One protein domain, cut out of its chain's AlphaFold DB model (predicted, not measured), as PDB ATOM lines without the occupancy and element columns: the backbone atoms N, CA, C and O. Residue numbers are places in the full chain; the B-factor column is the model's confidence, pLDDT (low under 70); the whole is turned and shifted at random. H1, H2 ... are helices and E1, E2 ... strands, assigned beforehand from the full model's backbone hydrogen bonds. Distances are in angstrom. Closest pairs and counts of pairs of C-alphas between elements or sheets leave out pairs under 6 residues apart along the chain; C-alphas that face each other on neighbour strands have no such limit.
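What this domain is: This is residues 183 to 275 of the 281 residues of an uncharacterized protein of Zasmidium cellare ATCC 36951 (UniProt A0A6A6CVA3). A three-stranded antiparallel sheet of long strands, E1, E2 and E3, is twisted, and two short helices, H1 and H2, sit together to one side of it, steeply tilted to each other and only grazing the sheet. The long link of residues 224 to 240 folds back beside E3, tied to it by two short pairings. The printed part has 93 residues, with two named helices and three named strands in the order E1, E2, H1, E3, H2; the sheet's order is E1, E2, E3. The class is mixed, helices and strands, with 46 residues, under half, in named elements. The whole is compact, with a radius of gyration of the C-alphas of 12.6 A and spans of 35 by 24 by 23 A.

Where its parts are: E1, residues 183 to 189, begins at C-alpha 183 at (-13.067, -20.898, 43.976) and is 20.1 A long from first to last C-alpha. E2, residues 196 to 206, is 28.7 A long and bends by 52 degrees at residue 203. H1, residues 213 to 223, is 15.3 A long. E3, residues 241 to 249, is 26.4 A long and begins at C-alpha 241 at (-9.849, -26.569, 35.974). H2, residues 258 to 265, is 10.2 A long and ends at C-alpha 265 at (-12.597, -11.071, 37.340).

How they stand to each other: E1 and E2 form an antiparallel hairpin, their directions at 165 degrees; N 186 and O 200 are 2.9 A apart, within hydrogen-bond range. E2, the inner strand, is antiparallel to E3 at 161 degrees, with N 199 and O 246 at 2.7 A and N 242 and O 205 at 2.9 A. E1 and E3 are the edge strands. Residues 229 to 230 pair with residues 247 to 248 of E3, and residues 235 to 236 with residues 242 to 243, both antiparallel. H1 only grazes the sheet with residues 213 to 217, and H2 with residues 258 to 263. H1 and E3 are near each other, with 6 pairs of C-alphas within 10 A. H1 and H2 touch and run opposite ways at a steep tilt of 51 degrees; their closest C-alphas, of Val 216 and Ala 265, are 4.9 A apart. In H1 and H2 every O i to N i+4 pair is within hydrogen-bond range.

The domain as a whole: The two C-alphas farthest apart, of Gly 193 and Asp 268, are 36.4 A apart, while those of Gly 183 and Pro 275, the first and last printed, are 8.1 A apart. The printed part has no cut. The link from H1 to E3, 17 residues, is long; the links E1 to E2, E2 to H1 and E3 to H2 are short. The mean pLDDT of the printed part is 79.6, and residues 193 to 194, 209 to 211, 226 to 227 and 251 to 256 are under 70.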
ATOM      1  N   GLY A 183     -14.476 -21.257  43.905       88.75
ATOM      2  CA  GLY A 183     -13.067 -20.898  43.976       88.75
ATOM      3  C   GLY A 183     -12.480 -21.231  45.339       88.75
ATOM      4  O   GLY A 183     -13.182 -21.302  46.350       88.75
ATOM      5  N   THR A 184     -11.171 -21.422  45.381       89.00
ATOM      6  CA  THR A 184     -10.413 -21.422  46.628       89.00
ATOM      7  C   THR A 184      -9.142 -20.624  46.435       89.00
ATOM      8  O   THR A 184      -8.560 -20.600  45.350       89.00
ATOM      9  N   CYS A 185      -8.711 -19.989  47.508       86.38
ATOM     10  CA  CYS A 185      -7.471 -19.255  47.569       86.38
ATOM     11  C   CYS A 185      -6.589 -19.852  48.656       86.38
ATOM     12  O   CYS A 185      -7.070 -20.203  49.733       86.38
ATOM     13  N   ALA A 186      -5.305 -19.971  48.361       84.19
ATOM     14  CA  ALA A 186      -4.269 -20.156  49.356       84.19
ATOM     15  C   ALA A 186      -3.249 -19.034  49.182       84.19
ATOM     16  O   ALA A 186      -2.895 -18.679  48.060       84.19
ATOM     17  N   ASN A 187      -2.772 -18.480  50.287       83.19
ATOM     18  CA  ASN A 187      -1.698 -17.503  50.288       83.19
ATOM     19  C   ASN A 187      -0.522 -18.005  51.132       83.19
ATOM     20  O   ASN A 187      -0.682 -18.745  52.104       83.19
ATOM     21  N   HIS A 188       0.682 -17.602  50.747       79.44
ATOM     22  CA  HIS A 188       1.909 -17.882  51.468       79.44
ATOM     23  C   HIS A 188       2.725 -16.603  51.615       79.44
ATOM     24  O   HIS A 188       3.128 -15.972  50.638       79.44
ATOM     25  N   VAL A 189       2.984 -16.235  52.863       76.62
ATOM     26  CA  VAL A 189       3.839 -15.106  53.208       76.62
ATOM     27  C   VAL A 189       5.281 -15.591  53.254       76.62
ATOM     28  O   VAL A 189       5.604 -16.484  54.034       76.62
ATOM     29  N   TYR A 190       6.156 -14.980  52.456       72.25
ATOM     30  CA  TYR A 190       7.584 -15.277  52.526       72.25
ATOM     31  C   TYR A 190       8.185 -14.704  53.822       72.25
ATOM     32  O   TYR A 190       8.080 -13.509  54.099       72.25
ATOM     33  N   GLU A 191       8.848 -15.546  54.622       72.19
ATOM     34  CA  GLU A 191       9.535 -15.132  55.864       72.19
ATOM     35  C   GLU A 191      10.928 -14.520  55.621       72.19
ATOM     36  O   GLU A 191      11.626 -14.122  56.553       72.19
ATOM     37  N   ASP A 192      11.358 -14.424  54.367       71.31
ATOM     38  CA  ASP A 192      12.710 -14.005  53.982       71.31
ATOM     39  C   ASP A 192      12.922 -12.480  53.951       71.31
ATOM     40  O   ASP A 192      13.940 -11.992  53.454       71.31
ATOM     41  N   GLY A 193      11.965 -11.716  54.481       66.50
ATOM     42  CA  GLY A 193      12.001 -10.257  54.500       66.50
ATOM     43  C   GLY A 193      11.704  -9.605  53.147       66.50
ATOM     44  O   GLY A 193      11.740  -8.376  53.051       66.50
ATOM     45  N   ARG A 194      11.381 -10.376  52.097       69.50
ATOM     46  CA  ARG A 194      10.791  -9.814  50.881       69.50
ATOM     47  C   ARG A 194       9.364  -9.370  51.215       69.50
ATOM     48  O   ARG A 194       8.575 -10.126  51.770       69.50
ATOM     49  N   ASN A 195       9.010  -8.138  50.849       79.00
ATOM     50  CA  ASN A 195       7.644  -7.614  50.981       79.00
ATOM     51  C   ASN A 195       6.728  -8.237  49.915       79.00
ATOM     52  O   ASN A 195       6.188  -7.531  49.067       79.00
ATOM     53  N   ARG A 196       6.613  -9.565  49.899       81.69
ATOM     54  CA  ARG A 196       5.880 -10.327  48.889       81.69
ATOM     55  C   ARG A 196       5.029 -11.403  49.534       81.69
ATOM     56  O   ARG A 196       5.402 -11.973  50.557       81.69
ATOM     57  N   GLU A 197       3.909 -11.692  48.902       84.12
ATOM     58  CA  GLU A 197       3.002 -12.760  49.286       84.12
ATOM     59  C   GLU A 197       2.615 -13.536  48.034       84.12
ATOM     60  O   GLU A 197       2.187 -12.940  47.046       84.12
ATOM     61  N   ALA A 198       2.830 -14.845  48.045       85.56
ATOM     62  CA  ALA A 198       2.409 -15.718  46.964       85.56
ATOM     63  C   ALA A 198       0.938 -16.086  47.158       85.56
ATOM     64  O   ALA A 198       0.519 -16.425  48.259       85.56
ATOM     65  N   TYR A 199       0.177 -16.047  46.079       86.94
ATOM     66  CA  TYR A 199      -1.205 -16.471  45.980       86.94
ATOM     67  C   TYR A 199      -1.286 -17.660  45.044       86.94
ATOM     68  O   TYR A 199      -0.602 -17.721  44.024       86.94
ATOM     69  N   GLU A 200      -2.153 -18.591  45.393       88.25
ATOM     70  CA  GLU A 200      -2.493 -19.749  44.596       88.25
ATOM     71  C   GLU A 200      -4.014 -19.868  44.573       88.25
ATOM     72  O   GLU A 200      -4.652 -20.278  45.546       88.25
ATOM     73  N   ILE A 201      -4.603 -19.440  43.459       89.38
ATOM     74  CA  ILE A 201      -6.049 -19.477  43.259       89.38
ATOM     75  C   ILE A 201      -6.389 -20.696  42.427       89.38
ATOM     76  O   ILE A 201      -5.775 -20.928  41.390       89.38
ATOM     77  N   PHE A 202      -7.405 -21.437  42.832       89.75
ATOM     78  CA  PHE A 202      -7.993 -22.477  42.005       89.75
ATOM     79  C   PHE A 202      -9.466 -22.163  41.798       89.75
ATOM     80  O   PHE A 202     -10.155 -21.724  42.722       89.75
ATOM     81  N   ILE A 203      -9.950 -22.381  40.583       89.50
ATOM     82  CA  ILE A 203     -11.285 -21.971  40.160       89.50
ATOM     83  C   ILE A 203     -11.896 -23.124  39.394       89.50
ATOM     84  O   ILE A 203     -11.279 -23.622  38.458       89.50
ATOM     85  N   GLY A 204     -13.127 -23.503  39.733       87.81
ATOM     86  CA  GLY A 204     -13.928 -24.493  39.009       87.81
ATOM     87  C   GLY A 204     -14.424 -23.975  37.659       87.81
ATOM     88  O   GLY A 204     -15.605 -24.078  37.330       87.81
ATOM     89  N   TRP A 205     -13.540 -23.317  36.919       85.94
ATOM     90  CA  TRP A 205     -13.704 -22.927  35.536       85.94
ATOM     91  C   TRP A 205     -12.806 -23.824  34.696       85.94
ATOM     92  O   TRP A 205     -11.611 -23.907  35.006       85.94
ATOM     93  N   PRO A 206     -13.347 -24.454  33.635       83.38
ATOM     94  CA  PRO A 206     -12.565 -25.307  32.763       83.38
ATOM     95  C   PRO A 206     -11.333 -24.566  32.274       83.38
ATOM     96  O   PRO A 206     -11.434 -23.460  31.735       83.38
ATOM     97  N   TRP A 207     -10.172 -25.176  32.467       79.25
ATOM     98  CA  TRP A 207      -8.968 -24.635  31.884       79.25
ATOM     99  C   TRP A 207      -9.003 -24.875  30.379       79.25
ATOM    100  O   TRP A 207      -9.107 -26.002  29.899       79.25
ATOM    101  N   ASN A 208      -8.964 -23.780  29.628       75.69
ATOM    102  CA  ASN A 208      -9.014 -23.801  28.177       75.69
ATOM    103  C   ASN A 208      -7.683 -23.303  27.625       75.69
ATOM    104  O   ASN A 208      -7.650 -22.245  27.013       75.69
ATOM    105  N   TYR A 209      -6.579 -24.006  27.892       61.53
ATOM    106  CA  TYR A 209      -5.262 -23.662  27.333       61.53
ATOM    107  C   TYR A 209      -4.859 -22.191  27.595       61.53
ATOM    108  O   TYR A 209      -4.331 -21.497  26.728       61.53
ATOM    109  N   GLY A 210      -5.220 -21.662  28.771       62.47
ATOM    110  CA  GLY A 210      -5.008 -20.259  29.147       62.47
ATOM    111  C   GLY A 210      -6.006 -19.234  28.577       62.47
ATOM    112  O   GLY A 210      -6.005 -18.077  29.016       62.47
ATOM    113  N   TYR A 211      -6.900 -19.615  27.658       64.06
ATOM    114  CA  TYR A 211      -7.963 -18.732  27.168       64.06
ATOM    115  C   TYR A 211      -8.881 -18.298  28.321       64.06
ATOM    116  O   TYR A 211      -9.428 -19.122  29.049       64.06
ATOM    117  N   GLY A 212      -9.067 -16.982  28.463       70.88
ATOM    118  CA  GLY A 212      -9.868 -16.375  29.537       70.88
ATOM    119  C   GLY A 212      -9.058 -15.871  30.736       70.88
ATOM    120  O   GLY A 212      -9.584 -15.096  31.531       70.88
ATOM    121  N   CYS A 213      -7.767 -16.203  30.832       80.06
ATOM    122  CA  CYS A 213      -6.906 -15.717  31.915       80.06
ATOM    123  C   CYS A 213      -6.378 -14.290  31.711       80.06
ATOM    124  O   CYS A 213      -6.039 -13.614  32.680       80.06
ATOM    125  N   GLU A 214      -6.320 -13.792  30.474       77.88
ATOM    126  CA  GLU A 214      -5.883 -12.419  30.193       77.88
ATOM    127  C   GLU A 214      -6.850 -11.349  30.746       77.88
ATOM    128  O   GLU A 214      -6.381 -10.447  31.444       77.88
ATOM    129  N   PRO A 215      -8.183 -11.444  30.556       76.44
ATOM    130  CA  PRO A 215      -9.134 -10.543  31.218       76.44
ATOM    131  C   PRO A 215      -8.981 -10.508  32.745       76.44
ATOM    132  O   PRO A 215      -9.074  -9.446  33.364       76.44
ATOM    133  N   VAL A 216      -8.689 -11.661  33.345       83.38
ATOM    134  CA  VAL A 216      -8.512 -11.829  34.792       83.38
ATOM    135  C   VAL A 216      -7.236 -11.139  35.251       83.38
ATOM    136  O   VAL A 216      -7.271 -10.311  36.161       83.38
ATOM    137  N   ARG A 217      -6.123 -11.407  34.563       84.38
ATOM    138  CA  ARG A 217      -4.846 -10.725  34.778       84.38
ATOM    139  C   ARG A 217      -5.012  -9.208  34.682       84.38
ATOM    140  O   ARG A 217      -4.547  -8.487  35.559       84.38
ATOM    141  N   ASN A 218      -5.690  -8.721  33.645       83.06
ATOM    142  CA  ASN A 218      -5.912  -7.290  33.434       83.06
ATOM    143  C   ASN A 218      -6.763  -6.672  34.544       83.06
ATOM    144  O   ASN A 218      -6.465  -5.567  34.999       83.06
ATOM    145  N   THR A 219      -7.782  -7.394  35.011       86.69
ATOM    146  CA  THR A 219      -8.599  -6.974  36.154       86.69
ATOM    147  C   THR A 219      -7.746  -6.852  37.411       86.69
ATOM    148  O   THR A 219      -7.730  -5.795  38.033       86.69
ATOM    149  N   LEU A 220      -6.954  -7.878  37.730       83.12
ATOM    150  CA  LEU A 220      -6.072  -7.872  38.896       83.12
ATOM    151  C   LEU A 220      -5.037  -6.743  38.843       83.12
ATOM    152  O   LEU A 220      -4.892  -6.017  39.821       83.12
ATOM    153  N   HIS A 221      -4.381  -6.528  37.700       84.81
ATOM    154  CA  HIS A 221      -3.447  -5.407  37.524       84.81
ATOM    155  C   HIS A 221      -4.128  -4.031  37.584       84.81
ATOM    156  O   HIS A 221      -3.482  -3.053  37.950       84.81
ATOM    157  N   SER A 222      -5.407  -3.929  37.218       83.69
ATOM    158  CA  SER A 222      -6.160  -2.670  37.314       83.69
ATOM    159  C   SER A 222      -6.626  -2.390  38.744       83.69
ATOM    160  O   SER A 222      -6.744  -1.232  39.138       83.69
ATOM    161  N   SER A 223      -6.894  -3.443  39.517       83.62
ATOM    162  CA  SER A 223      -7.344  -3.355  40.909       83.62
ATOM    163  C   SER A 223      -6.199  -3.261  41.920       83.62
ATOM    164  O   SER A 223      -6.433  -2.831  43.045       83.62
ATOM    165  N   ILE A 224      -4.979  -3.658  41.547       80.62
ATOM    166  CA  ILE A 224      -3.810  -3.687  42.432       80.62
ATOM    167  C   ILE A 224      -2.724  -2.780  41.821       80.62
ATOM    168  O   ILE A 224      -2.180  -3.123  40.767       80.62
ATOM    169  N   PRO A 225      -2.402  -1.626  42.445       75.94
ATOM    170  CA  PRO A 225      -1.472  -0.640  41.892       75.94
ATOM    171  C   PRO A 225      -0.116  -1.239  41.509       75.94
ATOM    172  O   PRO A 225       0.430  -2.067  42.232       75.94
ATOM    173  N   ALA A 226       0.459  -0.804  40.383       68.44
ATOM    174  CA  ALA A 226       1.768  -1.273  39.927       68.44
ATOM    175  C   ALA A 226       2.882  -0.970  40.959       68.44
ATOM    176  O   ALA A 226       2.896   0.130  41.514       68.44
ATOM    177  N   PRO A 227       3.843  -1.894  41.190       67.31
ATOM    178  CA  PRO A 227       4.090  -3.170  40.492       67.31
ATOM    179  C   PRO A 227       3.338  -4.371  41.111       67.31
ATOM    180  O   PRO A 227       3.828  -5.494  41.085       67.31
ATOM    181  N   GLY A 228       2.187  -4.136  41.740       75.50
ATOM    182  CA  GLY A 228       1.608  -4.981  42.779       75.50
ATOM    183  C   GLY A 228       1.219  -6.411  42.414       75.50
ATOM    184  O   GLY A 228       1.089  -7.187  43.346       75.50
ATOM    185  N   ILE A 229       1.116  -6.801  41.140       82.94
ATOM    186  CA  ILE A 229       1.062  -8.216  40.727       82.94
ATOM    187  C   ILE A 229       2.369  -8.584  40.024       82.94
ATOM    188  O   ILE A 229       2.736  -7.986  39.011       82.94
ATOM    189  N   MET A 230       3.038  -9.612  40.529       80.00
ATOM    190  CA  MET A 230       4.268 -10.196  40.002       80.00
ATOM    191  C   MET A 230       4.057 -11.691  39.747       80.00
ATOM    192  O   MET A 230       3.096 -12.273  40.237       80.00
ATOM    193  N   GLU A 231       4.948 -12.307  38.964       80.19
ATOM    194  CA  GLU A 231       4.993 -13.770  38.775       80.19
ATOM    195  C   GLU A 231       3.621 -14.424  38.520       80.19
ATOM    196  O   GLU A 231       3.290 -15.438  39.109       80.19
ATOM    197  N   TRP A 232       2.798 -13.811  37.662       84.31
ATOM    198  CA  TRP A 232       1.481 -14.327  37.289       84.31
ATOM    199  C   TRP A 232       1.575 -15.487  36.296       84.31
ATOM    200  O   TRP A 232       2.217 -15.343  35.249       84.31
ATOM    201  N   TYR A 233       0.841 -16.566  36.567       80.56
ATOM    202  CA  TYR A 233       0.642 -17.687  35.653       80.56
ATOM    203  C   TYR A 233      -0.844 -18.065  35.570       80.56
ATOM    204  O   TYR A 233      -1.643 -17.745  36.447       80.56
ATOM    205  N   CYS A 234      -1.204 -18.787  34.512       81.94
ATOM    206  CA  CYS A 234      -2.498 -19.444  34.375       81.94
ATOM    207  C   CYS A 234      -2.275 -20.858  33.845       81.94
ATOM    208  O   CYS A 234      -1.723 -21.033  32.760       81.94
ATOM    209  N   LEU A 235      -2.660 -21.845  34.644       83.06
ATOM    210  CA  LEU A 235      -2.276 -23.246  34.506       83.06
ATOM    211  C   LEU A 235      -3.500 -24.151  34.686       83.06
ATOM    212  O   LEU A 235      -4.525 -23.713  35.212       83.06
ATOM    213  N   ASP A 236      -3.367 -25.415  34.290       79.88
ATOM    214  CA  ASP A 236      -4.285 -26.484  34.695       79.88
ATOM    215  C   ASP A 236      -4.041 -26.829  36.178       79.88
ATOM    216  O   ASP A 236      -2.898 -26.875  36.651       79.88
ATOM    217  N   ASP A 237      -5.106 -27.067  36.941       79.00
ATOM    218  CA  ASP A 237      -5.026 -27.590  38.307       79.00
ATOM    219  C   ASP A 237      -4.761 -29.109  38.371       79.00
ATOM    220  O   ASP A 237      -4.580 -29.673  39.457       79.00
ATOM    221  N   GLY A 238      -4.710 -29.773  37.213       75.50
ATOM    222  CA  GLY A 238      -4.531 -31.216  37.056       75.50
ATOM    223  C   GLY A 238      -5.838 -32.007  37.137       75.50
ATOM    224  O   GLY A 238      -5.804 -33.239  37.122       75.50
ATOM    225  N   SER A 239      -6.972 -31.313  37.242       80.81
ATOM    226  CA  SER A 239      -8.334 -31.847  37.160       80.81
ATOM    227  C   SER A 239      -9.129 -31.221  36.004       80.81
ATOM    228  O   SER A 239     -10.339 -31.442  35.916       80.81
ATOM    229  N   GLY A 240      -8.472 -30.468  35.112       79.06
ATOM    230  CA  GLY A 240      -9.097 -29.783  33.979       79.06
ATOM    231  C   GLY A 240      -9.705 -28.424  34.333       79.06
ATOM    232  O   GLY A 240     -10.468 -27.874  33.535       79.06
ATOM    233  N   ASN A 241      -9.397 -27.879  35.512       88.38
ATOM    234  CA  ASN A 241      -9.849 -26.569  35.974       88.38
ATOM    235  C   ASN A 241      -8.681 -25.571  36.029       88.38
ATOM    236  O   ASN A 241      -7.513 -25.926  35.891       88.38
ATOM    237  N   THR A 242      -8.992 -24.290  36.221       88.00
ATOM    238  CA  THR A 242      -8.003 -23.206  36.158       88.00
ATOM    239  C   THR A 242      -7.301 -22.982  37.501       88.00
ATOM    240  O   THR A 242      -7.950 -22.796  38.532       88.00
ATOM    241  N   ARG A 243      -5.966 -22.901  37.469       88.44
ATOM    242  CA  ARG A 243      -5.080 -22.528  38.581       88.44
ATOM    243  C   ARG A 243      -4.301 -21.253  38.248       88.44
ATOM    244  O   ARG A 243      -3.689 -21.156  37.187       88.44
ATOM    245  N   LEU A 244      -4.277 -20.291  39.167       89.12
ATOM    246  CA  LEU A 244      -3.652 -18.977  38.998       89.12
ATOM    247  C   LEU A 244      -2.669 -18.710  40.144       89.12
ATOM    248  O   LEU A 244      -3.069 -18.188  41.191       89.12
ATOM    249  N   PRO A 245      -1.392 -19.086  40.000       87.44
ATOM    250  CA  PRO A 245      -0.371 -18.659  40.934       87.44
ATOM    251  C   PRO A 245       0.133 -17.259  40.564       87.44
ATOM    252  O   PRO A 245       0.356 -16.958  39.387       87.44
ATOM    253  N   PHE A 246       0.310 -16.402  41.564       87.81
ATOM    254  CA  PHE A 246       0.915 -15.078  41.408       87.81
ATOM    255  C   PHE A 246       1.519 -14.562  42.706       87.81
ATOM    256  O   PHE A 246       1.229 -15.069  43.777       87.81
ATOM    257  N   GLU A 247       2.355 -13.534  42.632       87.06
ATOM    258  CA  GLU A 247       2.883 -12.833  43.799       87.06
ATOM    259  C   GLU A 247       2.302 -11.425  43.888       87.06
ATOM    260  O   GLU A 247       2.122 -10.748  42.877       87.06
ATOM    261  N   VAL A 248       2.063 -10.950  45.107       84.38
ATOM    262  CA  VAL A 248       1.666  -9.570  45.384       84.38
ATOM    263  C   VAL A 248       2.691  -8.894  46.265       84.38
ATOM    264  O   VAL A 248       3.195  -9.482  47.220       84.38
ATOM    265  N   ASN A 249       3.016  -7.642  45.954       81.88
ATOM    266  CA  ASN A 249       3.842  -6.832  46.840       81.88
ATOM    267  C   ASN A 249       3.005  -6.382  48.049       81.88
ATOM    268  O   ASN A 249       2.020  -5.664  47.883       81.88
ATOM    269  N   ARG A 250       3.421  -6.766  49.263       74.12
ATOM    270  CA  ARG A 250       2.687  -6.512  50.519       74.12
ATOM    271  C   ARG A 250       2.412  -5.033  50.778       74.12
ATOM    272  O   ARG A 250       1.403  -4.709  51.387       74.12
ATOM    273  N   ILE A 251       3.257  -4.135  50.266       65.88
ATOM    274  CA  ILE A 251       3.058  -2.680  50.386       65.88
ATOM    275  C   ILE A 251       1.736  -2.237  49.731       65.88
ATOM    276  O   ILE A 251       1.155  -1.242  50.147       65.88
ATOM    277  N   HIS A 252       1.241  -2.991  48.746       61.81
ATOM    278  CA  HIS A 252       0.017  -2.686  48.000       61.81
ATOM    279  C   HIS A 252      -1.162  -3.599  48.361       61.81
ATOM    280  O   HIS A 252      -2.239  -3.467  47.783       61.81
ATOM    281  N   GLN A 253      -0.982  -4.521  49.311       61.16
ATOM    282  CA  GLN A 253      -2.008  -5.493  49.695       61.16
ATOM    283  C   GLN A 253      -3.192  -4.827  50.415       61.16
ATOM    284  O   GLN A 253      -4.340  -5.187  50.170       61.16
ATOM    285  N   ASP A 254      -2.923  -3.809  51.238       58.38
ATOM    286  CA  ASP A 254      -3.964  -3.025  51.918       58.38
ATOM    287  C   ASP A 254      -4.743  -2.112  50.954       58.38
ATOM    288  O   ASP A 254      -5.871  -1.709  51.243       58.38
ATOM    289  N   GLU A 255      -4.162  -1.800  49.792       50.19
ATOM    290  CA  GLU A 255      -4.744  -0.905  48.786       50.19
ATOM    291  C   GLU A 255      -5.561  -1.657  47.721       50.19
ATOM    292  O   GLU A 255      -6.457  -1.071  47.114       50.19
ATOM    293  N   GLY A 256      -5.296  -2.953  47.515       56.09
ATOM    294  CA  GLY A 256      -5.982  -3.800  46.542       56.09
ATOM    295  C   GLY A 256      -6.492  -5.090  47.178       56.09
ATOM    296  O   GLY A 256      -5.740  -6.040  47.383       56.09
ATOM    297  N   ARG A 257      -7.798  -5.162  47.463       74.44
ATOM    298  CA  ARG A 257      -8.421  -6.385  47.989       74.44
ATOM    299  C   ARG A 257      -8.452  -7.441  46.889       74.44
ATOM    300  O   ARG A 257      -9.314  -7.402  46.017       74.44
ATOM    301  N   ILE A 258      -7.533  -8.403  46.946       81.38
ATOM    302  CA  ILE A 258      -7.450  -9.520  45.990       81.38
ATOM    303  C   ILE A 258      -8.798 -10.235  45.854       81.38
ATOM    304  O   ILE A 258      -9.209 -10.526  44.741       81.38
ATOM    305  N   ASP A 259      -9.540 -10.408  46.952       81.12
ATOM    306  CA  ASP A 259     -10.906 -10.949  46.923       81.12
ATOM    307  C   ASP A 259     -11.859 -10.128  46.034       81.12
ATOM    308  O   ASP A 259     -12.667 -10.693  45.301       81.12
ATOM    309  N   GLU A 260     -11.786  -8.794  46.086       83.56
ATOM    310  CA  GLU A 260     -12.627  -7.918  45.261       83.56
ATOM    311  C   GLU A 260     -12.202  -7.977  43.797       83.56
ATOM    312  O   GLU A 260     -13.049  -8.093  42.914       83.56
ATOM    313  N   ALA A 261     -10.896  -7.956  43.538       85.75
ATOM    314  CA  ALA A 261     -10.361  -8.084  42.189       85.75
ATOM    315  C   ALA A 261     -10.736  -9.437  41.558       85.75
ATOM    316  O   ALA A 261     -11.152  -9.486  40.402       85.75
ATOM    317  N   LEU A 262     -10.666 -10.525  42.330       86.31
ATOM    318  CA  LEU A 262     -11.105 -11.855  41.908       86.31
ATOM    319  C   LEU A 262     -12.622 -11.918  41.707       86.31
ATOM    320  O   LEU A 262     -13.062 -12.523  40.735       86.31
ATOM    321  N   ALA A 263     -13.421 -11.267  42.555       85.94
ATOM    322  CA  ALA A 263     -14.872 -11.194  42.374       85.94
ATOM    323  C   ALA A 263     -15.272 -10.411  41.110       85.94
ATOM    324  O   ALA A 263     -16.260 -10.756  40.462       85.94
ATOM    325  N   ILE A 264     -14.506  -9.381  40.731       86.69
ATOM    326  CA  ILE A 264     -14.699  -8.656  39.464       86.69
ATOM    327  C   ILE A 264     -14.271  -9.529  38.280       86.69
ATOM    328  O   ILE A 264     -14.967  -9.566  37.267       86.69
ATOM    329  N   ALA A 265     -13.139 -10.226  38.401       85.31
ATOM    330  CA  ALA A 265     -12.597 -11.071  37.340       85.31
ATOM    331  C   ALA A 265     -13.447 -12.328  37.089       85.31
ATOM    332  O   ALA A 265     -13.534 -12.792  35.953       85.31
ATOM    333  N   TYR A 266     -14.088 -12.851  38.137       86.44
ATOM    334  CA  TYR A 266     -14.904 -14.063  38.120       86.44
ATOM    335  C   TYR A 266     -16.288 -13.819  38.735       86.44
ATOM    336  O   TYR A 266     -16.609 -14.374  39.789       86.44
ATOM    337  N   PRO A 267     -17.150 -13.029  38.073       86.62
ATOM    338  CA  PRO A 267     -18.474 -12.698  38.603       86.62
ATOM    339  C   PRO A 267     -19.390 -13.925  38.726       86.62
ATOM    340  O   PRO A 267     -20.333 -13.919  39.515       86.62
ATOM    341  N   ASP A 268     -19.110 -14.983  37.960       86.12
ATOM    342  CA  ASP A 268     -19.868 -16.232  38.001       86.12
ATOM    343  C   ASP A 268     -19.447 -17.159  39.148       86.12
ATOM    344  O   ASP A 268     -20.179 -18.105  39.439       86.12
ATOM    345  N   VAL A 269     -18.314 -16.909  39.821       85.38
ATOM    346  CA  VAL A 269     -17.880 -17.705  40.979       85.38
ATOM    347  C   VAL A 269     -18.730 -17.334  42.194       85.38
ATOM    348  O   VAL A 269     -18.636 -16.237  42.741       85.38
ATOM    349  N   LYS A 270     -19.594 -18.260  42.617       81.38
ATOM    350  CA  LYS A 270     -20.640 -18.017  43.629       81.38
ATOM    351  C   LYS A 270     -20.185 -18.297  45.053       81.38
ATOM    352  O   LYS A 270     -20.801 -17.799  45.996       81.38
ATOM    353  N   SER A 271     -19.153 -19.115  45.220       82.69
ATOM    354  CA  SER A 271     -18.649 -19.529  46.526       82.69
ATOM    355  C   SER A 271     -17.127 -19.590  46.529       82.69
ATOM    356  O   SER A 271     -16.507 -20.197  45.660       82.69
ATOM    357  N   TRP A 272     -16.537 -18.980  47.555       80.25
ATOM    358  CA  TRP A 272     -15.119 -19.099  47.872       80.25
ATOM    359  C   TRP A 272     -14.989 -19.989  49.106       80.25
ATOM    360  O   TRP A 272     -15.403 -19.587  50.194       80.25
ATOM    361  N   VAL A 273     -14.482 -21.213  48.928       75.94
ATOM    362  CA  VAL A 273     -14.348 -22.204  50.016       75.94
ATOM    363  C   VAL A 273     -13.331 -21.719  51.051       75.94
ATOM    364  O   VAL A 273     -13.573 -21.808  52.253       75.94
ATOM    365  N   HIS A 274     -12.247 -21.118  50.564       75.81
ATOM    366  CA  HIS A 274     -11.293 -20.341  51.343       75.81
ATOM    367  C   HIS A 274     -11.084 -19.003  50.619       75.81
ATOM    368  O   HIS A 274     -10.482 -19.003  49.542       75.81
ATOM    369  N   PRO A 275     -11.652 -17.882  51.106       74.19
ATOM    370  CA  PRO A 275     -11.333 -16.567  50.550       74.19
ATOM    371  C   PRO A 275      -9.843 -16.265  50.768       74.19
ATOM    372  O   PRO A 275      -9.238 -16.814  51.684       74.19
TER     373      PRO A 275